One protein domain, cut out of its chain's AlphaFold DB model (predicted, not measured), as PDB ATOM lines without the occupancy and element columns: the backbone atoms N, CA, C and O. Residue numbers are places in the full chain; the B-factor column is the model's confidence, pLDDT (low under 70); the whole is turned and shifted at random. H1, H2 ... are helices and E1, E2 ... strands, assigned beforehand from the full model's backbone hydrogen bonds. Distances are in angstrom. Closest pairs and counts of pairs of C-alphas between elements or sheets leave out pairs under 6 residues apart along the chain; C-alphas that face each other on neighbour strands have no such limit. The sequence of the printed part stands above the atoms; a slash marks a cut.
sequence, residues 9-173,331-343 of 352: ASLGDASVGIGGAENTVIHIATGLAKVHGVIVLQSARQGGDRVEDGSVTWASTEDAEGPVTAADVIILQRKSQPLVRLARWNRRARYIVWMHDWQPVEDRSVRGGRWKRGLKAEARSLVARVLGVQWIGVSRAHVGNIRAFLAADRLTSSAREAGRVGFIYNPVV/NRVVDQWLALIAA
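This is residues 9 to 173 and 331 to 343 of the 352 residues of an uncharacterized protein of Sphingomonas sanguinis (UniProt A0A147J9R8). A twisted sheet of four parallel strands, E4 E5 E6 E7, makes the core; H6 covers E6 and E7 on one face, while H4, H5 and H8 only graze the sheet. Towards one end of the longest axis, the smaller sheet E1 E3 E2 has H2 over one face, and H2 and H3 reach the larger part at H8 and H4. The printed part has 178 residues with eight named helices and seven named strands, ordered H1 H2 E1 E2 E3 H3 E4 H4 E5 H5 E6 H6 H7 E7 H8; the smaller sheet is mixed, and so is the class, helices and strands. The whole is compact, with a radius of gyration of the C-alphas of 16.8 A and spans of 47 by 35 by 33 A.

Start where E4, residues 73 to 77, E5, 94 to 98, E6, 134 to 137, and E7, 165 to 167, run parallel; N 74 and O 94, 2.8 A, N 97 and O 134, 2.8 A, and N 137 and O 166, 2.9 A, are within hydrogen-bond range. H6, residues 140 to 151, makes two layers with this sheet, a helix on one face, at a height over the sheet of 8.4 A; its closest C-alphas to E7 are Val 143 and Gly 166, 6.2 A. H6 only just touches H7, residues 159 to 162, with 3 pairs of C-alphas within 8 A, the closest Arg 147 and Ala 162, 5.9 A. With H4, residues 83 to 89, and H5, 115 to 131, look for three strand-helix-strand units, parallel neighbour strands with helices between, each with a right-handed crossover: E4 H4 E5, E5 H5 E6 and E6 H6 H7 E7. H4 touches residues 123 to 128 of H5 at a steep tilt of 57 degrees, the closest C-alphas being Val 84 and Arg 124, 6.0 A. H3, residues 65 to 70, touches H4 about perpendicular, 76 degrees, closest at C-alphas Thr 69 and Trp 89, 5.5 A. H2, residues 20 to 32, touches H8, residues 331 to 342, at a steep tilt of 67 degrees, with C-alphas Gly 31 and Val 334 closest, 5.9 A. H2 also makes two layers with the smaller sheet, 10.7 A over it: E1, residues 38 to 42, is parallel to E3, 56 to 60, N 40 and O 57 at 2.8 A, and E2, 50 to 53, forms a hairpin with E3, N 51 and O 58 at 2.9 A. H1, residues 9 to 12, is close to H2 but not clearly touching, C-alphas Leu 11 and Asn 23 being 7.0 A apart. Every O i to N i+4 pair is within hydrogen-bond range in H2, H3, H5, H6 and H8; H4 has 1 of 3, beside 3 of 4 O i to N i+3 pairs, and H1 and H7 are too short.

Find C-alpha 73 at (-54.492, -39.790, -4.656), from which E4 runs 12.8 A. H5, the longest helix, runs 24.1 A from C-alpha 115 at (-32.022, -61.184, -12.110); H2 runs 18.2 A, H6 16.6 A, and H8 16.1 A to C-alpha 342 at (-53.550, -30.222, -3.203).

The C-alphas of Gly 54 and Gly 112 are farthest apart, 49.5 A. Residues 174 to 330 are not printed; look across that cut from C-alpha 173 to C-alpha 331, 10.2 A. The link from E5 to H5, 16 residues, is long, and residues 12 to 17 and 110 to 116 stand free. Confidence is under 70 at residues 14 to 15, 17, 106 to 118 and 154 to 163.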
ATOM      1  N   ALA A   9     -59.965 -46.242  17.205       86.94
ATOM      2  CA  ALA A   9     -60.306 -47.011  18.399       86.94
ATOM      3  C   ALA A   9     -59.113 -47.781  19.003       86.94
ATOM      4  O   ALA A   9     -59.097 -48.044  20.203       86.94
ATOM      5  N   SER A  10     -58.085 -48.108  18.210       86.12
ATOM      6  CA  SER A  10     -56.896 -48.827  18.685       86.12
ATOM      7  C   SER A  10     -55.919 -47.962  19.490       86.12
ATOM      8  O   SER A  10     -55.066 -48.521  20.169       86.12
ATOM      9  N   LEU A  11     -56.009 -46.625  19.434       81.38
ATOM     10  CA  LEU A  11     -55.063 -45.731  20.127       81.38
ATOM     11  C   LEU A  11     -55.091 -45.891  21.658       81.38
ATOM     12  O   LEU A  11     -54.077 -45.667  22.311       81.38
ATOM     13  N   GLY A  12     -56.236 -46.279  22.227       72.25
ATOM     14  CA  GLY A  12     -56.407 -46.479  23.670       72.25
ATOM     15  C   GLY A  12     -56.273 -47.929  24.140       72.25
ATOM     16  O   GLY A  12     -56.367 -48.182  25.338       72.25
ATOM     17  N   ASP A  13     -56.078 -48.883  23.226       73.75
ATOM     18  CA  ASP A  13     -56.085 -50.310  23.546       73.75
ATOM     19  C   ASP A  13     -54.681 -50.912  23.425       73.75
ATOM     20  O   ASP A  13     -54.206 -51.285  22.347       73.75
ATOM     21  N   ALA A  14     -54.017 -51.045  24.575       66.62
ATOM     22  CA  ALA A  14     -52.683 -51.625  24.673       66.62
ATOM     23  C   ALA A  14     -52.610 -53.081  24.175       66.62
ATOM     24  O   ALA A  14     -51.527 -53.536  23.803       66.62
ATOM     25  N   SER A  15     -53.735 -53.807  24.131       67.62
ATOM     26  CA  SER A  15     -53.773 -55.193  23.652       67.62
ATOM     27  C   SER A  15     -53.596 -55.308  22.133       67.62
ATOM     28  O   SER A  15     -53.126 -56.340  21.652       67.62
ATOM     29  N   VAL A  16     -53.891 -54.240  21.378       73.50
ATOM     30  CA  VAL A  16     -53.705 -54.204  19.915       73.50
ATOM     31  C   VAL A  16     -52.223 -54.068  19.546       73.50
ATOM     32  O   VAL A  16     -51.799 -54.551  18.496       73.50
ATOM     33  N   GLY A  17     -51.417 -53.437  20.409       68.06
ATOM     34  CA  GLY A  17     -49.969 -53.323  20.220       68.06
ATOM     35  C   GLY A  17     -49.569 -52.533  18.968       68.06
ATOM     36  O   GLY A  17     -48.711 -52.978  18.200       68.06
ATOM     37  N   ILE A  18     -50.194 -51.374  18.731       76.25
ATOM     38  CA  ILE A  18     -49.863 -50.517  17.584       76.25
ATOM     39  C   ILE A  18     -48.469 -49.888  17.731       76.25
ATOM     40  O   ILE A  18     -48.091 -49.396  18.793       76.25
ATOM     41  N   GLY A  19     -47.687 -49.899  16.650       77.44
ATOM     42  CA  GLY A  19     -46.382 -49.244  16.598       77.44
ATOM     43  C   GLY A  19     -46.482 -47.765  16.221       77.44
ATOM     44  O   GLY A  19     -47.534 -47.260  15.830       77.44
ATOM     45  N   GLY A  20     -45.348 -47.060  16.269       81.12
ATOM     46  CA  GLY A  20     -45.297 -45.631  15.934       81.12
ATOM     47  C   GLY A  20     -45.726 -45.308  14.496       81.12
ATOM     48  O   GLY A  20     -46.321 -44.262  14.244       81.12
ATOM     49  N   ALA A  21     -45.482 -46.214  13.542       84.94
ATOM     50  CA  ALA A  21     -45.902 -46.027  12.155       84.94
ATOM     51  C   ALA A  21     -47.423 -46.184  11.987       84.94
ATOM     52  O   ALA A  21     -48.037 -45.433  11.236       84.94
ATOM     53  N   GLU A  22     -48.027 -47.148  12.683       88.44
ATOM     54  CA  GLU A  22     -49.474 -47.355  12.721       88.44
ATOM     55  C   GLU A  22     -50.183 -46.174  13.403       88.44
ATOM     56  O   GLU A  22     -51.126 -45.623  12.836       88.44
ATOM     57  N   ASN A  23     -49.664 -45.716  14.548       88.50
ATOM     58  CA  ASN A  23     -50.153 -44.535  15.262       88.50
ATOM     59  C   ASN A  23     -50.132 -43.279  14.358       88.50
ATOM     60  O   ASN A  23     -51.145 -42.603  14.166       88.50
ATOM     61  N   THR A  24     -49.009 -43.047  13.674       93.06
ATOM     62  CA  THR A  24     -48.867 -41.949  12.706       93.06
ATOM     63  C   THR A  24     -49.912 -42.042  11.580       93.06
ATOM     64  O   THR A  24     -50.543 -41.042  11.244       93.06
ATOM     65  N   VAL A  25     -50.150 -43.230  11.008       95.31
ATOM     66  CA  VAL A  25     -51.171 -43.416   9.956       95.31
ATOM     67  C   VAL A  25     -52.568 -43.069  10.461       95.31
ATOM     68  O   VAL A  25     -53.306 -42.412   9.730       95.31
ATOM     69  N   ILE A  26     -52.923 -43.468  11.685       94.69
ATOM     70  CA  ILE A  26     -54.217 -43.137  12.293       94.69
ATOM     71  C   ILE A  26     -54.405 -41.624  12.347       94.69
ATOM     72  O   ILE A  26     -55.364 -41.107  11.776       94.69
ATOM     73  N   HIS A  27     -53.465 -40.898  12.950       95.62
ATOM     74  CA  HIS A  27     -53.600 -39.453  13.105       95.62
ATOM     75  C   HIS A  27     -53.645 -38.700  11.772       95.62
ATOM     76  O   HIS A  27     -54.469 -37.796  11.609       95.62
ATOM     77  N   ILE A  28     -52.814 -39.085  10.797       97.62
ATOM     78  CA  ILE A  28     -52.824 -38.449   9.475       97.62
ATOM     79  C   ILE A  28     -54.110 -38.778   8.714       97.62
ATOM     80  O   ILE A  28     -54.721 -37.869   8.158       97.62
ATOM     81  N   ALA A  29     -54.568 -40.032   8.720       97.75
ATOM     82  CA  ALA A  29     -55.818 -40.411   8.064       97.75
ATOM     83  C   ALA A  29     -57.014 -39.653   8.657       97.75
ATOM     84  O   ALA A  29     -57.794 -39.069   7.907       97.75
ATOM     85  N   THR A  30     -57.118 -39.585   9.987       96.81
ATOM     86  CA  THR A  30     -58.170 -38.829  10.679       96.81
ATOM     87  C   THR A  30     -58.086 -37.329  10.387       96.81
ATOM     88  O   THR A  30     -59.114 -36.689  10.180       96.81
ATOM     89  N   GLY A  31     -56.880 -36.755  10.334       97.00
ATOM     90  CA  GLY A  31     -56.676 -35.349   9.981       97.00
ATOM     91  C   GLY A  31     -57.116 -35.029   8.550       97.00
ATOM     92  O   GLY A  31     -57.856 -34.072   8.333       97.00
ATOM     93  N   LEU A  32     -56.723 -35.867   7.588       97.81
ATOM     94  CA  LEU A  32     -57.106 -35.732   6.181       97.81
ATOM     95  C   LEU A  32     -58.608 -35.945   5.955       97.81
ATOM     96  O   LEU A  32     -59.198 -35.280   5.103       97.81
ATOM     97  N   ALA A  33     -59.237 -36.823   6.741       97.44
ATOM     98  CA  ALA A  33     -60.659 -37.137   6.628       97.44
ATOM     99  C   ALA A  33     -61.592 -35.966   6.978       97.44
ATOM    100  O   ALA A  33     -62.781 -36.008   6.676       97.44
ATOM    101  N   LYS A  34     -61.054 -34.888   7.564       96.12
ATOM    102  CA  LYS A  34     -61.791 -33.635   7.776       96.12
ATOM    103  C   LYS A  34     -62.118 -32.905   6.466       96.12
ATOM    104  O   LYS A  34     -63.013 -32.067   6.455       96.12
ATOM    105  N   VAL A  35     -61.375 -33.185   5.392       96.50
ATOM    106  CA  VAL A  35     -61.482 -32.483   4.097       96.50
ATOM    107  C   VAL A  35     -61.672 -33.453   2.926       96.50
ATOM    108  O   VAL A  35     -62.257 -33.086   1.908       96.50
ATOM    109  N   HIS A  36     -61.207 -34.696   3.053       96.62
ATOM    110  CA  HIS A  36     -61.235 -35.700   1.990       96.62
ATOM    111  C   HIS A  36     -61.979 -36.968   2.416       96.62
ATOM    112  O   HIS A  36     -62.020 -37.311   3.593       96.62
ATOM    113  N   GLY A  37     -62.497 -37.726   1.447       97.12
ATOM    114  CA  GLY A  37     -62.878 -39.119   1.687       97.12
ATOM    115  C   GLY A  37     -61.621 -39.980   1.821       97.12
ATOM    116  O   GLY A  37     -60.854 -40.089   0.866       97.12
ATOM    117  N   VAL A  38     -61.392 -40.576   2.995       98.19
ATOM    118  CA  VAL A  38     -60.174 -41.350   3.278       98.19
ATOM    119  C   VAL A  38     -60.503 -42.823   3.495       98.19
ATOM    120  O   VAL A  38     -61.303 -43.179   4.360       98.19
ATOM    121  N   ILE A  39     -59.823 -43.681   2.729       98.00
ATOM    122  CA  ILE A  39     -59.855 -45.136   2.887       98.00
ATOM    123  C   ILE A  39     -58.437 -45.626   3.184       98.00
ATOM    124  O   ILE A  39     -57.520 -45.405   2.390       98.00
ATOM    125  N   VAL A  40     -58.256 -46.318   4.307       97.62
ATOM    126  CA  VAL A  40     -56.991 -46.952   4.688       97.62
ATOM    127  C   VAL A  40     -57.088 -48.455   4.448       97.62
ATOM    128  O   VAL A  40     -57.852 -49.162   5.105       97.62
ATOM    129  N   LEU A  41     -56.281 -48.948   3.509       96.25
ATOM    130  CA  LEU A  41     -56.221 -50.363   3.145       96.25
ATOM    131  C   LEU A  41     -55.102 -51.069   3.920       96.25
ATOM    132  O   LEU A  41     -53.930 -50.704   3.806       96.25
ATOM    133  N   GLN A  42     -55.451 -52.101   4.688       94.50
ATOM    134  CA  GLN A  42     -54.544 -52.819   5.584       94.50
ATOM    135  C   GLN A  42     -54.408 -54.289   5.188       94.50
ATOM    136  O   GLN A  42     -55.392 -54.980   4.952       94.50
ATOM    137  N   SER A  43     -53.175 -54.799   5.176       91.56
ATOM    138  CA  SER A  43     -52.906 -56.218   4.901       91.56
ATOM    139  C   SER A  43     -53.233 -57.148   6.069       91.56
ATOM    140  O   SER A  43     -53.229 -58.357   5.894       91.56
ATOM    141  N   ALA A  44     -53.427 -56.598   7.270       90.25
ATOM    142  CA  ALA A  44     -53.770 -57.374   8.460       90.25
ATOM    143  C   ALA A  44     -55.278 -57.678   8.557       90.25
ATOM    144  O   ALA A  44     -55.677 -58.498   9.377       90.25
ATOM    145  N   ARG A  45     -56.105 -57.031   7.722       93.06
ATOM    146  CA  ARG A  45     -57.551 -57.265   7.619       93.06
ATOM    147  C   ARG A  45     -57.851 -58.328   6.568       93.06
ATOM    148  O   ARG A  45     -57.208 -58.352   5.517       93.06
ATOM    149  N   GLN A  46     -58.838 -59.174   6.839       91.44
ATOM    150  CA  GLN A  46     -59.307 -60.207   5.906       91.44
ATOM    151  C   GLN A  46     -60.285 -59.616   4.882       91.44
ATOM    152  O   GLN A  46     -60.920 -58.603   5.170       91.44
ATOM    153  N   GLY A  47     -60.416 -60.219   3.698       90.25
ATOM    154  CA  GLY A  47     -61.386 -59.774   2.692       90.25
ATOM    155  C   GLY A  47     -62.814 -59.676   3.243       90.25
ATOM    156  O   GLY A  47     -63.267 -60.543   3.993       90.25
ATOM    157  N   GLY A  48     -63.509 -58.594   2.898       86.69
ATOM    158  CA  GLY A  48     -64.837 -58.255   3.415       86.69
ATOM    159  C   GLY A  48     -64.840 -57.560   4.784       86.69
ATOM    160  O   GLY A  48     -65.879 -57.024   5.170       86.69
ATOM    161  N   ASP A  49     -63.709 -57.510   5.500       89.62
ATOM    162  CA  ASP A  49     -63.579 -56.722   6.731       89.62
ATOM    163  C   ASP A  49     -63.481 -55.230   6.394       89.62
ATOM    164  O   ASP A  49     -62.490 -54.752   5.821       89.62
ATOM    165  N   ARG A  50     -64.527 -54.493   6.766       91.50
ATOM    166  CA  ARG A  50     -64.628 -53.047   6.609       91.50
ATOM    167  C   ARG A  50     -65.183 -52.436   7.887       91.50
ATOM    168  O   ARG A  50     -66.260 -52.808   8.342       91.50
ATOM    169  N   VAL A  51     -64.469 -51.447   8.411       93.31
ATOM    170  CA  VAL A  51     -64.860 -50.694   9.605       93.31
ATOM    171  C   VAL A  51     -64.861 -49.210   9.277       93.31
ATOM    172  O   VAL A  51     -63.904 -48.692   8.700       93.31
ATOM    173  N   GLU A  52     -65.925 -48.519   9.662       92.69
ATOM    174  CA  GLU A  52     -65.974 -47.059   9.658       92.69
ATOM    175  C   GLU A  52     -65.689 -46.570  11.076       92.69
ATOM    176  O   GLU A  52     -66.340 -46.991  12.029       92.69
ATOM    177  N   ASP A  53     -64.667 -45.731  11.217       88.12
ATOM    178  CA  ASP A  53     -64.236 -45.186  12.502       88.12
ATOM    179  C   ASP A  53     -64.015 -43.680  12.334       88.12
ATOM    180  O   ASP A  53     -63.085 -43.227  11.652       88.12
ATOM    181  N   GLY A  54     -64.956 -42.903  12.875       87.12
ATOM    182  CA  GLY A  54     -65.109 -41.492  12.546       87.12
ATOM    183  C   GLY A  54     -65.375 -41.297  11.051       87.12
ATOM    184  O   GLY A  54     -66.290 -41.888  10.486       87.12
ATOM    185  N   SER A  55     -64.564 -40.461  10.402       92.44
ATOM    186  CA  SER A  55     -64.666 -40.160   8.963       92.44
ATOM    187  C   SER A  55     -63.726 -41.004   8.090       92.44
ATOM    188  O   SER A  55     -63.605 -40.748   6.892       92.44
ATOM    189  N   VAL A  56     -63.035 -41.992   8.671       97.62
ATOM    190  CA  VAL A  56     -62.092 -42.862   7.958       97.62
ATOM    191  C   VAL A  56     -62.709 -44.243   7.764       97.62
ATOM    192  O   VAL A  56     -63.198 -44.861   8.710       97.62
ATOM    193  N   THR A  57     -62.632 -44.762   6.539       97.44
ATOM    194  CA  THR A  57     -62.937 -46.170   6.257       97.44
ATOM    195  C   THR A  57     -61.664 -47.006   6.330       97.44
ATOM    196  O   THR A  57     -60.684 -46.720   5.646       97.44
ATOM    197  N   TRP A  58     -61.692 -48.086   7.097       96.62
ATOM    198  CA  TRP A  58     -60.614 -49.062   7.223       96.62
ATOM    199  C   TRP A  58     -61.041 -50.353   6.536       96.62
ATOM    200  O   TRP A  58     -62.108 -50.878   6.844       96.62
ATOM    201  N   ALA A  59     -60.244 -50.864   5.600       96.56
ATOM    202  CA  ALA A  59     -60.611 -52.042   4.813       96.56
ATOM    203  C   ALA A  59     -59.402 -52.928   4.486       96.56
ATOM    204  O   ALA A  59     -58.248 -52.523   4.664       96.56
ATOM    205  N   SER A  60     -59.651 -54.146   4.005       95.75
ATOM    206  CA  SER A  60     -58.588 -55.052   3.567       95.75
ATOM    207  C   SER A  60     -57.933 -54.616   2.259       95.75
ATOM    208  O   SER A  60     -58.577 -54.113   1.339       95.75
ATOM    209  N   THR A  61     -56.630 -54.883   2.124       93.81
ATOM    210  CA  THR A  61     -55.947 -54.794   0.822       93.81
ATOM    211  C   THR A  61     -56.443 -55.816  -0.207       93.81
ATOM    212  O   THR A  61     -56.120 -55.677  -1.389       93.81
ATOM    213  N   GLU A  62     -57.189 -56.844   0.207       94.00
ATOM    214  CA  GLU A  62     -57.841 -57.789  -0.710       94.00
ATOM    215  C   GLU A  62     -58.964 -57.108  -1.505       94.00
ATOM    216  O   GLU A  62     -59.080 -57.336  -2.709       94.00
ATOM    217  N   ASP A  63     -59.657 -56.151  -0.883       93.94
ATOM    218  CA  ASP A  63     -60.759 -55.377  -1.470       93.94
ATOM    219  C   ASP A  63     -60.286 -54.066  -2.129       93.94
ATOM    220  O   ASP A  63     -61.058 -53.132  -2.346       93.94
ATOM    221  N   ALA A  64     -58.991 -53.963  -2.444       95.00
ATOM    222  CA  ALA A  64     -58.362 -52.711  -2.860       95.00
ATOM    223  C   ALA A  64     -58.791 -52.198  -4.245       95.00
ATOM    224  O   ALA A  64     -58.656 -51.005  -4.505       95.00
ATOM    225  N   GLU A  65     -59.258 -53.060  -5.152       95.69
ATOM    226  CA  GLU A  65     -59.450 -52.702  -6.566       95.69
ATOM    227  C   GLU A  65     -60.459 -51.563  -6.766       95.69
ATOM    228  O   GLU A  65     -60.139 -50.581  -7.438       95.69
ATOM    229  N   GLY A  66     -61.635 -51.646  -6.138       96.12
ATOM    230  CA  GLY A  66     -62.659 -50.598  -6.210       96.12
ATOM    231  C   GLY A  66     -62.162 -49.253  -5.660       96.12
ATOM    232  O   GLY A  66     -62.101 -48.282  -6.419       96.12
ATOM    233  N   PRO A  67     -61.738 -49.189  -4.381       96.25
ATOM    234  CA  PRO A  67     -61.188 -47.978  -3.775       96.25
ATOM    235  C   PRO A  67     -60.024 -47.365  -4.562       96.25
ATOM    236  O   PRO A  67     -59.988 -46.157  -4.770       96.25
ATOM    237  N   VAL A  68     -59.085 -48.184  -5.047       96.94
ATOM    238  CA  VAL A  68     -57.923 -47.702  -5.811       96.94
ATOM    239  C   VAL A  68     -58.334 -47.147  -7.173       96.94
ATOM    240  O   VAL A  68     -57.783 -46.136  -7.609       96.94
ATOM    241  N   THR A  69     -59.297 -47.777  -7.846       97.38
ATOM    242  CA  THR A  69     -59.805 -47.309  -9.145       97.38
ATOM    243  C   THR A  69     -60.493 -45.947  -9.026       97.38
ATOM    244  O   THR A  69     -60.362 -45.123  -9.927       97.38
ATOM    245  N   ALA A  70     -61.177 -45.691  -7.908       96.56
ATOM    246  CA  ALA A  70     -61.897 -44.442  -7.658       96.56
ATOM    247  C   ALA A  70     -61.035 -43.312  -7.056       96.56
ATOM    248  O   ALA A  70     -61.479 -42.169  -7.030       96.56
ATOM    249  N   ALA A  71     -59.835 -43.608  -6.550       97.06
ATOM    250  CA  ALA A  71     -59.022 -42.635  -5.824       97.06
ATOM    251  C   ALA A  71     -58.359 -41.581  -6.733       97.06
ATOM    252  O   ALA A  71     -57.754 -41.911  -7.754       97.06
ATOM    253  N   ASP A  72     -58.358 -40.322  -6.288       96.31
ATOM    254  CA  ASP A  72     -57.572 -39.245  -6.908       96.31
ATOM    255  C   ASP A  72     -56.094 -39.289  -6.489       96.31
ATOM    256  O   ASP A  72     -55.189 -38.963  -7.264       96.31
ATOM    257  N   VAL A  73     -55.832 -39.711  -5.248       97.25
ATOM    258  CA  VAL A  73     -54.492 -39.790  -4.656       97.25
ATOM    259  C   VAL A  73     -54.311 -41.123  -3.942       97.25
ATOM    260  O   VAL A  73     -55.164 -41.558  -3.175       97.25
ATOM    261  N   ILE A  74     -53.166 -41.762  -4.175       97.50
ATOM    262  CA  ILE A  74     -52.782 -43.037  -3.572       97.50
ATOM    263  C   ILE A  74     -51.474 -42.842  -2.805       97.50
ATOM    264  O   ILE A  74     -50.424 -42.562  -3.392       97.50
ATOM    265  N   ILE A  75     -51.535 -43.042  -1.489       97.19
ATOM    266  CA  ILE A  75     -50.375 -42.982  -0.596       97.19
ATOM    267  C   ILE A  75     -49.954 -44.412  -0.242       97.19
ATOM    268  O   ILE A  75     -50.690 -45.154   0.403       97.19
ATOM    269  N   LEU A  76     -48.753 -44.811  -0.660       95.31
ATOM    270  CA  LEU A  76     -48.150 -46.086  -0.284       95.31
ATOM    271  C   LEU A  76     -47.287 -45.907   0.963       95.31
ATOM    272  O   LEU A  76     -46.224 -45.285   0.906       95.31
ATOM    273  N   GLN A  77     -47.707 -46.501   2.074       93.00
ATOM    274  CA  GLN A  77     -46.955 -46.464   3.324       93.00
ATOM    275  C   GLN A  77     -45.841 -47.527   3.335       93.00
ATOM    276  O   GLN A  77     -46.057 -48.685   2.969       93.00
ATOM    277  N   ARG A  78     -44.625 -47.112   3.725       88.75
ATOM    278  CA  ARG A  78     -43.357 -47.875   3.838       88.75
ATOM    279  C   ARG A  78     -42.785 -48.476   2.557       88.75
ATOM    280  O   ARG A  78     -41.567 -48.556   2.416       88.75
ATOM    281  N   LYS A  79     -43.628 -48.963   1.649       85.81
ATOM    282  CA  LYS A  79     -43.257 -49.935   0.620       85.81
ATOM    283  C   LYS A  79     -43.827 -49.571  -0.747       85.81
ATOM    284  O   LYS A  79     -45.029 -49.429  -0.915       85.81
ATOM    285  N   SER A  80     -42.960 -49.520  -1.760       88.25
ATOM    286  CA  SER A  80     -43.337 -49.255  -3.159       88.25
ATOM    287  C   SER A  80     -43.645 -50.519  -3.973       88.25
ATOM    288  O   SER A  80     -43.960 -50.439  -5.157       88.25
ATOM    289  N   GLN A  81     -43.530 -51.714  -3.382       88.38
ATOM    290  CA  GLN A  81     -43.741 -52.995  -4.071       88.38
ATOM    291  C   GLN A  81     -45.099 -53.084  -4.798       88.38
ATOM    292  O   GLN A  81     -45.098 -53.559  -5.936       88.38
ATOM    293  N   PRO A  82     -46.228 -52.615  -4.225       91.06
ATOM    294  CA  PRO A  82     -47.531 -52.689  -4.889       91.06
ATOM    295  C   PRO A  82     -47.686 -51.752  -6.093       91.06
ATOM    296  O   PRO A  82     -48.615 -51.944  -6.873       91.06
ATOM    297  N   LEU A  83     -46.790 -50.776  -6.283       91.50
ATOM    298  CA  LEU A  83     -46.946 -49.681  -7.249       91.50
ATOM    299  C   LEU A  83     -47.323 -50.158  -8.659       91.50
ATOM    300  O   LEU A  83     -48.251 -49.628  -9.253       91.50
ATOM    301  N   VAL A  84     -46.652 -51.191  -9.181       91.06
ATOM    302  CA  VAL A  84     -46.925 -51.715 -10.535       91.06
ATOM    303  C   VAL A  84     -48.335 -52.300 -10.648       91.06
ATOM    304  O   VAL A  84     -48.965 -52.157 -11.690       91.06
ATOM    305  N   ARG A  85     -48.838 -52.956  -9.593       93.38
ATOM    306  CA  ARG A  85     -50.207 -53.492  -9.564       93.38
ATOM    307  C   ARG A  85     -51.216 -52.351  -9.495       93.38
ATOM    308  O   ARG A  85     -52.117 -52.315 -10.320       93.38
ATOM    309  N   LEU A  86     -51.024 -51.408  -8.573       94.56
ATOM    310  CA  LEU A  86     -51.940 -50.276  -8.396       94.56
ATOM    311  C   LEU A  86     -52.017 -49.410  -9.659       94.56
ATOM    312  O   LEU A  86     -53.101 -49.007 -10.061       94.56
ATOM    313  N   ALA A  87     -50.884 -49.210 -10.334       92.88
ATOM    314  CA  ALA A  87     -50.812 -48.484 -11.596       92.88
ATOM    315  C   ALA A  87     -51.634 -49.130 -12.719       92.88
ATOM    316  O   ALA A  87     -52.010 -48.442 -13.658       92.88
ATOM    317  N   ARG A  88     -51.904 -50.441 -12.671       94.62
ATOM    318  CA  ARG A  88     -52.778 -51.091 -13.662       94.62
ATOM    319  C   ARG A  88     -54.245 -50.753 -13.433       94.62
ATOM    320  O   ARG A  88     -54.977 -50.649 -14.407       94.62
ATOM    321  N   TRP A  89     -54.636 -50.568 -12.177       96.56
ATOM    322  CA  TRP A  89     -55.997 -50.201 -11.802       96.56
ATOM    323  C   TRP A  89     -56.268 -48.713 -12.021       96.56
ATOM    324  O   TRP A  89     -57.311 -48.360 -12.558       96.56
ATOM    325  N   ASN A  90     -55.316 -47.832 -11.689       96.62
ATOM    326  CA  ASN A  90     -55.532 -46.391 -11.811       96.62
ATOM    327  C   ASN A  90     -54.269 -45.613 -12.205       96.62
ATOM    328  O   ASN A  90     -53.508 -45.143 -11.370       96.62
ATOM    329  N   ARG A  91     -54.062 -45.397 -13.508       93.88
ATOM    330  CA  ARG A  91     -52.924 -44.595 -14.010       93.88
ATOM    331  C   ARG A  91     -53.091 -43.085 -13.830       93.88
ATOM    332  O   ARG A  91     -52.139 -42.359 -14.100       93.88
ATOM    333  N   ARG A  92     -54.295 -42.618 -13.482       92.88
ATOM    334  CA  ARG A  92     -54.628 -41.188 -13.386       92.88
ATOM    335  C   ARG A  92     -54.402 -40.639 -11.984       92.88
ATOM    336  O   ARG A  92     -54.138 -39.448 -11.857       92.88
ATOM    337  N   ALA A  93     -54.480 -41.499 -10.971       94.56
ATOM    338  CA  ALA A  93     -54.196 -41.124  -9.600       94.56
ATOM    339  C   ALA A  93     -52.786 -40.555  -9.449       94.56
ATOM    340  O   ALA A  93     -51.823 -40.992 -10.091       94.56
ATOM    341  N   ARG A  94     -52.650 -39.619  -8.514       94.31
ATOM    342  CA  ARG A  94     -51.346 -39.182  -8.041       94.31
ATOM    343  C   ARG A  94     -50.796 -40.177  -7.031       94.31
ATOM    344  O   ARG A  94     -51.486 -40.570  -6.098       94.31
ATOM    345  N   TYR A  95     -49.520 -40.519  -7.175       94.81
ATOM    346  CA  TYR A  95     -48.856 -41.483  -6.305       94.81
ATOM    347  C   TYR A  95     -47.835 -40.821  -5.386       94.81
ATOM    348  O   TYR A  95     -46.928 -40.121  -5.842       94.81
ATOM    349  N   ILE A  96     -47.955 -41.110  -4.093       96.00
ATOM    350  CA  ILE A  96     -47.002 -40.702  -3.062       96.00
ATOM    351  C   ILE A  96     -46.503 -41.961  -2.357       96.00
ATOM    352  O   ILE A  96     -47.297 -42.789  -1.922       96.00
ATOM    353  N   VAL A  97     -45.189 -42.129  -2.234       95.31
ATOM    354  CA  VAL A  97     -44.585 -43.190  -1.421       95.31
ATOM    355  C   VAL A  97     -44.056 -42.565  -0.140       95.31
ATOM    356  O   VAL A  97     -43.106 -41.787  -0.170       95.31
ATOM    357  N   TRP A  98     -44.662 -42.928   0.984       96.44
ATOM    358  CA  TRP A  98     -44.323 -42.415   2.303       96.44
ATOM    359  C   TRP A  98     -43.459 -43.416   3.073       96.44
ATOM    360  O   TRP A  98     -43.933 -44.414   3.626       96.44
ATOM    361  N   MET A  99     -42.153 -43.179   3.069       93.44
ATOM    362  CA  MET A  99     -41.145 -44.090   3.601       93.44
ATOM    363  C   MET A  99     -40.923 -43.861   5.094       93.44
ATOM    364  O   MET A  99     -40.727 -42.732   5.529       93.44
ATOM    365  N   HIS A 100     -40.879 -44.948   5.868       91.88
ATOM    366  CA  HIS A 100     -40.569 -44.911   7.308       91.88
ATOM    367  C   HIS A 100     -39.364 -45.772   7.695       91.88
ATOM    368  O   HIS A 100     -38.819 -45.606   8.783       91.88
ATOM    369  N   ASP A 101     -38.956 -46.692   6.821       90.50
ATOM    370  CA  ASP A 101     -37.852 -47.611   7.075       90.50
ATOM    371  C   ASP A 101     -36.574 -47.068   6.431       90.50
ATOM    372  O   ASP A 101     -36.616 -46.603   5.289       90.50
ATOM    373  N   TRP A 102     -35.440 -47.193   7.122       88.94
ATOM    374  CA  TRP A 102     -34.141 -46.859   6.544       88.94
ATOM    375  C   TRP A 102     -33.848 -47.794   5.368       88.94
ATOM    376  O   TRP A 102     -33.977 -49.017   5.479       88.94
ATOM    377  N   GLN A 103     -33.480 -47.230   4.223       87.62
ATOM    378  CA  GLN A 103     -33.256 -47.999   3.010       87.62
ATOM    379  C   GLN A 103     -31.802 -48.470   2.909       87.62
ATOM    380  O   GLN A 103     -30.878 -47.672   3.086       87.62
ATOM    381  N   PRO A 104     -31.568 -49.750   2.574       82.88
ATOM    382  CA  PRO A 104     -30.223 -50.240   2.316       82.88
ATOM    383  C   PRO A 104     -29.701 -49.668   0.991       82.88
ATOM    384  O   PRO A 104     -30.330 -49.847  -0.052       82.88
ATOM    385  N   VAL A 105     -28.526 -49.036   1.027       74.12
ATOM    386  CA  VAL A 105     -27.841 -48.436  -0.139       74.12
ATOM    387  C   VAL A 105     -26.780 -49.394  -0.713       74.12
ATOM    388  O   VAL A 105     -25.759 -48.981  -1.249       74.12
ATOM    389  N   GLU A 106     -26.976 -50.709  -0.583       63.47
ATOM    390  CA  GLU A 106     -26.087 -51.671  -1.246       63.47
ATOM    391  C   GLU A 106     -26.257 -51.597  -2.770       63.47
ATOM    392  O   GLU A 106     -27.384 -51.503  -3.270       63.47
ATOM    393  N   ASP A 107     -25.148 -51.739  -3.504       53.47
ATOM    394  CA  ASP A 107     -25.159 -51.834  -4.961       53.47
ATOM    395  C   ASP A 107     -26.070 -52.990  -5.407       53.47
ATOM    396  O   ASP A 107     -25.799 -54.186  -5.218       53.47
ATOM    397  N   ARG A 108     -27.212 -52.623  -5.996       54.41
ATOM    398  CA  ARG A 108     -28.227 -53.570  -6.466       54.41
ATOM    399  C   ARG A 108     -27.716 -54.458  -7.600       54.41
ATOM    400  O   ARG A 108     -28.369 -55.469  -7.875       54.41
ATOM    401  N   SER A 109     -26.574 -54.124  -8.206       47.75
ATOM    402  CA  SER A 109     -25.957 -54.861  -9.309       47.75
ATOM    403  C   SER A 109     -25.110 -56.075  -8.885       47.75
ATOM    404  O   SER A 109     -24.888 -56.949  -9.719       47.75
ATOM    405  N   VAL A 110     -24.707 -56.211  -7.609       45.31
ATOM    406  CA  VAL A 110     -23.612 -57.143  -7.227       45.31
ATOM    407  C   VAL A 110     -24.047 -58.493  -6.622       45.31
ATOM    408  O   VAL A 110     -23.258 -59.434  -6.590       45.31
ATOM    409  N   ARG A 111     -25.297 -58.706  -6.182       45.75
ATOM    410  CA  ARG A 111     -25.677 -60.016  -5.586       45.75
ATOM    411  C   ARG A 111     -26.161 -61.042  -6.622       45.75
ATOM    412  O   ARG A 111     -27.321 -61.020  -7.036       45.75
ATOM    413  N   GLY A 112     -25.280 -61.987  -6.964       39.16
ATOM    414  CA  GLY A 112     -25.559 -63.191  -7.758       39.16
ATOM    415  C   GLY A 112     -26.784 -63.958  -7.246       39.16
ATOM    416  O   GLY A 112     -26.910 -64.245  -6.060       39.16
ATOM    417  N   GLY A 113     -27.745 -64.212  -8.139       46.88
ATOM    418  CA  GLY A 113     -29.064 -64.787  -7.821       46.88
ATOM    419  C   GLY A 113     -30.237 -63.795  -7.916       46.88
ATOM    420  O   GLY A 113     -31.367 -64.119  -7.539       46.88
ATOM    421  N   ARG A 114     -29.999 -62.562  -8.395       52.66
ATOM    422  CA  ARG A 114     -30.962 -61.442  -8.381       52.66
ATOM    423  C   ARG A 114     -31.578 -61.017  -9.712       52.66
ATOM    424  O   ARG A 114     -32.308 -60.038  -9.662       52.66
ATOM    425  N   TRP A 115     -31.430 -61.702 -10.851       52.31
ATOM    426  CA  TRP A 115     -32.022 -61.184 -12.110       52.31
ATOM    427  C   TRP A 115     -33.522 -60.857 -11.960       52.31
ATOM    428  O   TRP A 115     -33.927 -59.711 -12.146       52.31
ATOM    429  N   LYS A 116     -34.354 -61.788 -11.466       54.28
ATOM    430  CA  LYS A 116     -35.791 -61.526 -11.230       54.28
ATOM    431  C   LYS A 116     -36.062 -60.391 -10.223       54.28
ATOM    432  O   LYS A 116     -37.085 -59.718 -10.324       54.28
ATOM    433  N   ARG A 117     -35.177 -60.178  -9.238       59.53
ATOM    434  CA  ARG A 117     -35.290 -59.088  -8.246       59.53
ATOM    435  C   ARG A 117     -34.874 -57.737  -8.838       59.53
ATOM    436  O   ARG A 117     -35.539 -56.748  -8.542       59.53
ATOM    437  N   GLY A 118     -33.852 -57.721  -9.694       64.88
ATOM    438  CA  GLY A 118     -33.428 -56.564 -10.483       64.88
ATOM    439  C   GLY A 118     -34.514 -56.134 -11.463       64.88
ATOM    440  O   GLY A 118     -34.969 -55.002 -11.388       64.88
ATOM    441  N   LEU A 119     -35.069 -57.069 -12.242       71.00
ATOM    442  CA  LEU A 119     -36.129 -56.780 -13.216       71.00
ATOM    443  C   LEU A 119     -37.389 -56.181 -12.559       71.00
ATOM    444  O   LEU A 119     -37.983 -55.229 -13.055       71.00
ATOM    445  N   LYS A 120     -37.795 -56.714 -11.394       76.44
ATOM    446  CA  LYS A 120     -38.910 -56.161 -10.602       76.44
ATOM    447  C   LYS A 120     -38.584 -54.795  -9.990       76.44
ATOM    448  O   LYS A 120     -39.503 -54.032  -9.704       76.44
ATOM    449  N   ALA A 121     -37.320 -54.505  -9.690       74.38
ATOM    450  CA  ALA A 121     -36.904 -53.185  -9.223       74.38
ATOM    451  C   ALA A 121     -36.936 -52.179 -10.377       74.38
ATOM    452  O   ALA A 121     -37.641 -51.185 -10.263       74.38
ATOM    453  N   GLU A 122     -36.334 -52.516 -11.513       77.31
ATOM    454  CA  GLU A 122     -36.323 -51.684 -12.717       77.31
ATOM    455  C   GLU A 122     -37.733 -51.370 -13.224       77.31
ATOM    456  O   GLU A 122     -38.053 -50.215 -13.492       77.31
ATOM    457  N   ALA A 123     -38.622 -52.369 -13.279       80.94
ATOM    458  CA  ALA A 123     -40.014 -52.151 -13.666       80.94
ATOM    459  C   ALA A 123     -40.733 -51.172 -12.721       80.94
ATOM    460  O   ALA A 123     -41.489 -50.316 -13.177       80.94
ATOM    461  N   ARG A 124     -40.487 -51.264 -11.406       85.50
ATOM    462  CA  ARG A 124     -41.046 -50.319 -10.425       85.50
ATOM    463  C   ARG A 124     -40.488 -48.919 -10.625       85.50
ATOM    464  O   ARG A 124     -41.264 -47.974 -10.597       85.50
ATOM    465  N   SER A 125     -39.188 -48.797 -10.852       82.88
ATOM    466  CA  SER A 125     -38.505 -47.522 -11.080       82.88
ATOM    467  C   SER A 125     -38.984 -46.850 -12.368       82.88
ATOM    468  O   SER A 125     -39.283 -45.658 -12.374       82.88
ATOM    469  N   LEU A 126     -39.195 -47.626 -13.435       84.81
ATOM    470  CA  LEU A 126     -39.801 -47.136 -14.669       84.81
ATOM    471  C   LEU A 126     -41.240 -46.654 -14.447       84.81
ATOM    472  O   LEU A 126     -41.586 -45.556 -14.881       84.81
ATOM    473  N   VAL A 127     -42.073 -47.447 -13.763       88.25
ATOM    474  CA  VAL A 127     -43.457 -47.060 -13.443       88.25
ATOM    475  C   VAL A 127     -43.482 -45.811 -12.562       88.25
ATOM    476  O   VAL A 127     -44.242 -44.891 -12.852       88.25
ATOM    477  N   ALA A 128     -42.621 -45.732 -11.546       88.38
ATOM    478  CA  ALA A 128     -42.516 -44.571 -10.671       88.38
ATOM    479  C   ALA A 128     -42.177 -43.297 -11.454       88.38
ATOM    480  O   ALA A 128     -42.841 -42.273 -11.290       88.38
ATOM    481  N   ARG A 129     -41.215 -43.393 -12.378       85.69
ATOM    482  CA  ARG A 129     -40.820 -42.294 -13.263       85.69
ATOM    483  C   ARG A 129     -41.968 -41.833 -14.162       85.69
ATOM    484  O   ARG A 129     -42.210 -40.631 -14.268       85.69
ATOM    485  N   VAL A 130     -42.670 -42.782 -14.794       87.50
ATOM    486  CA  VAL A 130     -43.805 -42.512 -15.701       87.50
ATOM    487  C   VAL A 130     -44.965 -41.851 -14.961       87.50
ATOM    488  O   VAL A 130     -45.550 -40.907 -15.480       87.50
ATOM    489  N   LEU A 131     -45.283 -42.324 -13.757       88.31
ATOM    490  CA  LEU A 131     -46.376 -41.786 -12.941       88.31
ATOM    491  C   LEU A 131     -46.002 -40.507 -12.188       88.31
ATOM    492  O   LEU A 131     -46.863 -39.870 -11.594       88.31
ATOM    493  N   GLY A 132     -44.724 -40.130 -12.185       88.75
ATOM    494  CA  GLY A 132     -44.260 -38.974 -11.436       88.75
ATOM    495  C   GLY A 132     -44.398 -39.128  -9.926       88.75
ATOM    496  O   GLY A 132     -44.795 -38.174  -9.261       88.75
ATOM    497  N   VAL A 133     -44.081 -40.316  -9.402       91.06
ATOM    498  CA  VAL A 133     -44.195 -40.633  -7.972       91.06
ATOM    499  C   VAL A 133     -43.401 -39.641  -7.131       91.06
ATOM    500  O   VAL A 133     -42.225 -39.382  -7.396       91.06
ATOM    501  N   GLN A 134     -44.039 -39.134  -6.081       93.56
ATOM    502  CA  GLN A 134     -43.381 -38.328  -5.063       93.56
ATOM    503  C   GLN A 134     -42.973 -39.200  -3.878       93.56
ATOM    504  O   GLN A 134     -43.762 -40.011  -3.396       93.56
ATOM    505  N   TRP A 135     -41.746 -39.033  -3.400       94.12
ATOM    506  CA  TRP A 135     -41.202 -39.783  -2.273       94.12
ATOM    507  C   TRP A 135     -41.138 -38.871  -1.055       94.12
ATOM    508  O   TRP A 135     -40.539 -37.799  -1.112       94.12
ATOM    509  N   ILE A 136     -41.758 -39.293   0.039       96.44
ATOM    510  CA  ILE A 136     -41.806 -38.543   1.289       96.44
ATOM    511  C   ILE A 136     -41.117 -39.376   2.362       96.44
ATOM    512  O   ILE A 136     -41.577 -40.467   2.695       96.44
ATOM    513  N   GLY A 137     -39.989 -38.884   2.864       96.50
ATOM    514  CA  GLY A 137     -39.373 -39.372   4.091       96.50
ATOM    515  C   GLY A 137     -40.008 -38.740   5.327       96.50
ATOM    516  O   GLY A 137     -40.875 -37.874   5.228       96.50
ATOM    517  N   VAL A 138     -39.527 -39.154   6.494       96.38
ATOM    518  CA  VAL A 138     -40.011 -38.682   7.804       96.38
ATOM    519  C   VAL A 138     -39.016 -37.769   8.528       96.38
ATOM    520  O   VAL A 138     -39.237 -37.413   9.673       96.38
ATOM    521  N   SER A 139     -37.916 -37.394   7.870       96.31
ATOM    522  CA  SER A 139     -36.896 -36.457   8.365       96.31
ATOM    523  C   SER A 139     -36.000 -35.992   7.215       96.31
ATOM    524  O   SER A 139     -36.029 -36.590   6.129       96.31
ATOM    525  N   ARG A 140     -35.169 -34.965   7.428       94.56
ATOM    526  CA  ARG A 140     -34.192 -34.528   6.411       94.56
ATOM    527  C   ARG A 140     -33.091 -35.561   6.221       94.56
ATOM    528  O   ARG A 140     -32.736 -35.861   5.081       94.56
ATOM    529  N   ALA A 141     -32.596 -36.153   7.305       93.38
ATOM    530  CA  ALA A 141     -31.632 -37.247   7.233       93.38
ATOM    531  C   ALA A 141     -32.170 -38.414   6.383       93.38
ATOM    532  O   ALA A 141     -31.464 -38.967   5.534       93.38
ATOM    533  N   HIS A 142     -33.458 -38.733   6.531       94.94
ATOM    534  CA  HIS A 142     -34.105 -39.776   5.743       94.94
ATOM    535  C   HIS A 142     -34.222 -39.403   4.254       94.94
ATOM    536  O   HIS A 142     -34.053 -40.278   3.408       94.94
ATOM    537  N   VAL A 143     -34.405 -38.125   3.895       94.00
ATOM    538  CA  VAL A 143     -34.337 -37.684   2.482       94.00
ATOM    539  C   VAL A 143     -32.995 -38.043   1.856       94.00
ATOM    540  O   VAL A 143     -32.970 -38.552   0.735       94.00
ATOM    541  N   GLY A 144     -31.888 -37.813   2.570       91.31
ATOM    542  CA  GLY A 144     -30.553 -38.196   2.108       91.31
ATOM    543  C   GLY A 144     -30.456 -39.697   1.827       91.31
ATOM    544  O   GLY A 144     -30.026 -40.105   0.747       91.31
ATOM    545  N   ASN A 145     -30.954 -40.518   2.754       91.50
ATOM    546  CA  ASN A 145     -31.003 -41.969   2.593       91.50
ATOM    547  C   ASN A 145     -31.883 -42.419   1.408       91.50
ATOM    548  O   ASN A 145     -31.450 -43.248   0.608       91.50
ATOM    549  N   ILE A 146     -33.079 -41.846   1.244       90.94
ATOM    550  CA  ILE A 146     -33.989 -42.169   0.133       90.94
ATOM    551  C   ILE A 146     -33.357 -41.777  -1.203       90.94
ATOM    552  O   ILE A 146     -33.384 -42.561  -2.150       90.94
ATOM    553  N   ARG A 147     -32.746 -40.590  -1.290       89.75
ATOM    554  CA  ARG A 147     -32.041 -40.148  -2.500       89.75
ATOM    555  C   ARG A 147     -30.905 -41.096  -2.858       89.75
ATOM    556  O   ARG A 147     -30.815 -41.498  -4.013       89.75
ATOM    557  N   ALA A 148     -30.090 -41.499  -1.886       86.62
ATOM    558  CA  ALA A 148     -29.011 -42.457  -2.112       86.62
ATOM    559  C   ALA A 148     -29.547 -43.818  -2.593       86.62
ATOM    560  O   ALA A 148     -29.041 -44.386  -3.560       86.62
ATOM    561  N   PHE A 149     -30.630 -44.305  -1.982       84.62
ATOM    562  CA  PHE A 149     -31.303 -45.538  -2.389       84.62
ATOM    563  C   PHE A 149     -31.853 -45.487  -3.823       84.62
ATOM    564  O   PHE A 149     -31.730 -46.465  -4.561       84.62
ATOM    565  N   LEU A 150     -32.453 -44.364  -4.229       82.88
ATOM    566  CA  LEU A 150     -32.959 -44.174  -5.590       82.88
ATOM    567  C   LEU A 150     -31.824 -43.967  -6.604       82.88
ATOM    568  O   LEU A 150     -31.935 -44.427  -7.738       82.88
ATOM    569  N   ALA A 151     -30.725 -43.319  -6.211       79.81
ATOM    570  CA  ALA A 151     -29.557 -43.117  -7.067       79.81
ATOM    571  C   ALA A 151     -28.800 -44.423  -7.359       79.81
ATOM    572  O   ALA A 151     -28.241 -44.578  -8.443       79.81
ATOM    573  N   ALA A 152     -28.839 -45.387  -6.432       75.19
ATOM    574  CA  ALA A 152     -28.297 -46.732  -6.632       75.19
ATOM    575  C   ALA A 152     -29.058 -47.552  -7.698       75.19
ATOM    576  O   ALA A 152     -28.637 -48.653  -8.060       75.19
ATOM    577  N   ASP A 153     -30.188 -47.050  -8.202       71.38
ATOM    578  CA  ASP A 153     -30.939 -47.644  -9.299       71.38
ATOM    579  C   ASP A 153     -30.708 -46.850 -10.597       71.38
ATOM    580  O   ASP A 153     -30.942 -45.642 -10.688       71.38
ATOM    581  N   ARG A 154     -30.235 -47.561 -11.627       66.06
ATOM    582  CA  ARG A 154     -29.798 -46.998 -12.914       66.06
ATOM    583  C   ARG A 154     -30.890 -46.201 -13.631       66.06
ATOM    584  O   ARG A 154     -30.563 -45.339 -14.439       66.06
ATOM    585  N   LEU A 155     -32.167 -46.489 -13.370       65.38
ATOM    586  CA  LEU A 155     -33.302 -45.835 -14.032       65.38
ATOM    587  C   LEU A 155     -33.820 -44.594 -13.288       65.38
ATOM    588  O   LEU A 155     -34.569 -43.808 -13.873       65.38
ATOM    589  N   THR A 156     -33.433 -44.414 -12.023       61.12
ATOM    590  CA  THR A 156     -33.856 -43.299 -11.154       61.12
ATOM    591  C   THR A 156     -32.712 -42.378 -10.743       61.12
ATOM    592  O   THR A 156     -32.947 -41.394 -10.050       61.12
ATOM    593  N   SER A 157     -31.496 -42.609 -11.239       61.41
ATOM    594  CA  SER A 157     -30.291 -41.807 -10.973       61.41
ATOM    595  C   SER A 157     -30.301 -40.377 -11.549       61.41
ATOM    596  O   SER A 157     -29.307 -39.662 -11.453       61.41
ATOM    597  N   SER A 158     -31.408 -39.923 -12.145       62.34
ATOM    598  CA  SER A 158     -31.510 -38.575 -12.721       62.34
ATOM    599  C   SER A 158     -31.827 -37.500 -11.671       62.34
ATOM    600  O   SER A 158     -32.648 -37.716 -10.777       62.34
ATOM    601  N   ALA A 159     -31.279 -36.291 -11.841       57.38
ATOM    602  CA  ALA A 159     -31.568 -35.128 -10.986       57.38
ATOM    603  C   ALA A 159     -33.076 -34.804 -10.882       57.38
ATOM    604  O   ALA A 159     -33.560 -34.364  -9.839       57.38
ATOM    605  N   ARG A 160     -33.844 -35.098 -11.941       64.94
ATOM    606  CA  ARG A 160     -35.305 -34.937 -11.977       64.94
ATOM    607  C   ARG A 160     -36.030 -35.808 -10.945       64.94
ATOM    608  O   ARG A 160     -37.033 -35.370 -10.392       64.94
ATOM    609  N   GLU A 161     -35.541 -37.019 -10.692       66.19
ATOM    610  CA  GLU A 161     -36.106 -37.924  -9.681       66.19
ATOM    611  C   GLU A 161     -35.645 -37.536  -8.271       66.19
ATOM    612  O   GLU A 161     -36.446 -37.549  -7.338       66.19
ATOM    613  N   ALA A 162     -34.399 -37.075  -8.113       60.38
ATOM    614  CA  ALA A 162     -33.907 -36.553  -6.834       60.38
ATOM    615  C   ALA A 162     -34.725 -35.344  -6.326       60.38
ATOM    616  O   ALA A 162     -34.942 -35.206  -5.117       60.38
ATOM    617  N   GLY A 163     -35.235 -34.513  -7.247       62.91
ATOM    618  CA  GLY A 163     -36.137 -33.391  -6.960       62.91
ATOM    619  C   GLY A 163     -37.556 -33.785  -6.530       62.91
ATOM    620  O   GLY A 163     -38.326 -32.924  -6.114       62.91
ATOM    621  N   ARG A 164     -37.917 -35.074  -6.595       85.19
ATOM    622  CA  ARG A 164     -39.217 -35.609  -6.146       85.19
ATOM    623  C   ARG A 164     -39.164 -36.225  -4.750       85.19
ATOM    624  O   ARG A 164     -40.143 -36.830  -4.319       85.19
ATOM    625  N   VAL A 165     -38.035 -36.080  -4.056       92.00
ATOM    626  CA  VAL A 165     -37.854 -36.556  -2.682       92.00
ATOM    627  C   VAL A 165     -37.939 -35.377  -1.719       92.00
ATOM    628  O   VAL A 165     -37.096 -34.476  -1.759       92.00
ATOM    629  N   GLY A 166     -38.949 -35.409  -0.854       94.81
ATOM    630  CA  GLY A 166     -39.151 -34.474   0.250       94.81
ATOM    631  C   GLY A 166     -39.365 -35.212   1.569       94.81
ATOM    632  O   GLY A 166     -39.192 -36.430   1.644       94.81
ATOM    633  N   PHE A 167     -39.754 -34.483   2.608       96.69
ATOM    634  CA  PHE A 167     -40.123 -35.060   3.896       96.69
ATOM    635  C   PHE A 167     -41.306 -34.322   4.503       96.69
ATOM    636  O   PHE A 167     -41.519 -33.144   4.220       96.69
ATOM    637  N   ILE A 168     -42.041 -35.041   5.341       97.38
ATOM    638  CA  ILE A 168     -43.016 -34.512   6.288       97.38
ATOM    639  C   ILE A 168     -42.752 -35.267   7.593       97.38
ATOM    640  O   ILE A 168     -42.662 -36.495   7.571       97.38
ATOM    641  N   TYR A 169     -42.572 -34.549   8.700       96.94
ATOM    642  CA  TYR A 169     -42.351 -35.175  10.004       96.94
ATOM    643  C   TYR A 169     -43.549 -36.019  10.435       96.94
ATOM    644  O   TYR A 169     -44.682 -35.758  10.029       96.94
ATOM    645  N   ASN A 170     -43.306 -37.019  11.282       96.56
ATOM    646  CA  ASN A 170     -44.415 -37.670  11.969       96.56
ATOM    647  C   ASN A 170     -44.968 -36.723  13.042       96.56
ATOM    648  O   ASN A 170     -44.190 -35.984  13.656       96.56
ATOM    649  N   PRO A 171     -46.289 -36.735  13.282       96.19
ATOM    650  CA  PRO A 171     -46.859 -35.939  14.347       96.19
ATOM    651  C   PRO A 171     -46.474 -36.531  15.706       96.19
ATOM    652  O   PRO A 171     -46.440 -37.751  15.875       96.19
ATOM    653  N   VAL A 172     -46.212 -35.662  16.677       93.81
ATOM    654  CA  VAL A 172     -46.059 -36.025  18.087       93.81
ATOM    655  C   VAL A 172     -47.361 -35.681  18.787       93.81
ATOM    656  O   VAL A 172     -47.725 -34.512  18.900       93.81
ATOM    657  N   VAL A 173     -48.073 -36.710  19.235       91.12
ATOM    658  CA  VAL A 173     -49.349 -36.559  19.935       91.12
ATOM    659  C   VAL A 173     -49.159 -37.046  21.359       91.12
ATOM    660  O   VAL A 173     -49.314 -38.227  21.661       91.12
ATOM    661  N   ASN A 331     -51.516 -30.668  13.794       96.75
ATOM    662  CA  ASN A 331     -52.229 -29.823  12.838       96.75
ATOM    663  C   ASN A 331     -51.274 -29.345  11.751       96.75
ATOM    664  O   ASN A 331     -51.577 -29.469  10.569       96.75
ATOM    665  N   ARG A 332     -50.069 -28.917  12.137       97.69
ATOM    666  CA  ARG A 332     -49.046 -28.500  11.177       97.69
ATOM    667  C   ARG A 332     -48.632 -29.626  10.229       97.69
ATOM    668  O   ARG A 332     -48.421 -29.382   9.039       97.69
ATOM    669  N   VAL A 333     -48.476 -30.846  10.736       98.19
ATOM    670  CA  VAL A 333     -48.137 -32.015   9.915       98.19
ATOM    671  C   VAL A 333     -49.293 -32.356   8.964       98.19
ATOM    672  O   VAL A 333     -49.056 -32.606   7.781       98.19
ATOM    673  N   VAL A 334     -50.542 -32.318   9.436       98.38
ATOM    674  CA  VAL A 334     -51.734 -32.527   8.596       98.38
ATOM    675  C   VAL A 334     -51.839 -31.454   7.511       98.38
ATOM    676  O   VAL A 334     -52.061 -31.795   6.352       98.38
ATOM    677  N   ASP A 335     -51.586 -30.187   7.835       98.12
ATOM    678  CA  ASP A 335     -51.582 -29.087   6.866       98.12
ATOM    679  C   ASP A 335     -50.523 -29.289   5.774       98.12
ATOM    680  O   ASP A 335     -50.783 -29.036   4.596       98.12
ATOM    681  N   GLN A 336     -49.341 -29.807   6.128       98.00
ATOM    682  CA  GLN A 336     -48.319 -30.172   5.141       98.00
ATOM    683  C   GLN A 336     -48.794 -31.293   4.216       98.00
ATOM    684  O   GLN A 336     -48.551 -31.227   3.010       98.00
ATOM    685  N   TRP A 337     -49.494 -32.300   4.747       98.00
ATOM    686  CA  TRP A 337     -50.094 -33.355   3.931       98.00
ATOM    687  C   TRP A 337     -51.202 -32.826   3.018       98.00
ATOM    688  O   TRP A 337     -51.220 -33.171   1.838       98.00
ATOM    689  N   LEU A 338     -52.084 -31.958   3.518       97.19
ATOM    690  CA  LEU A 338     -53.139 -31.323   2.722       97.19
ATOM    691  C   LEU A 338     -52.544 -30.473   1.595       97.19
ATOM    692  O   LEU A 338     -52.931 -30.623   0.436       97.19
ATOM    693  N   ALA A 339     -51.546 -29.642   1.902       96.25
ATOM    694  CA  ALA A 339     -50.834 -28.846   0.907       96.25
ATOM    695  C   ALA A 339     -50.127 -29.733  -0.125       96.25
ATOM    696  O   ALA A 339     -50.174 -29.463  -1.328       96.25
ATOM    697  N   LEU A 340     -49.505 -30.823   0.338       94.75
ATOM    698  CA  LEU A 340     -48.876 -31.801  -0.530       94.75
ATOM    699  C   LEU A 340     -49.900 -32.403  -1.487       94.75
ATOM    700  O   LEU A 340     -49.627 -32.397  -2.680       94.75
ATOM    701  N   ILE A 341     -51.046 -32.879  -0.996       94.38
ATOM    702  CA  ILE A 341     -52.133 -33.503  -1.771       94.38
ATOM    703  C   ILE A 341     -52.739 -32.518  -2.776       94.38
ATOM    704  O   ILE A 341     -52.918 -32.877  -3.940       94.38
ATOM    705  N   ALA A 342     -52.974 -31.270  -2.364       91.19
ATOM    706  CA  ALA A 342     -53.550 -30.222  -3.203       91.19
ATOM    707  C   ALA A 342     -52.606 -29.742  -4.317       91.19
ATOM    708  O   ALA A 342     -53.065 -29.289  -5.367       91.19
ATOM    709  N   ALA A 343     -51.286 -29.826  -4.119       82.81
ATOM    710  CA  ALA A 343     -50.329 -29.403  -5.134       82.81
ATOM    711  C   ALA A 343     -50.505 -30.224  -6.424       82.81
ATOM    712  O   ALA A 343     -50.305 -31.434  -6.433       82.81
TER     713      ALA A 343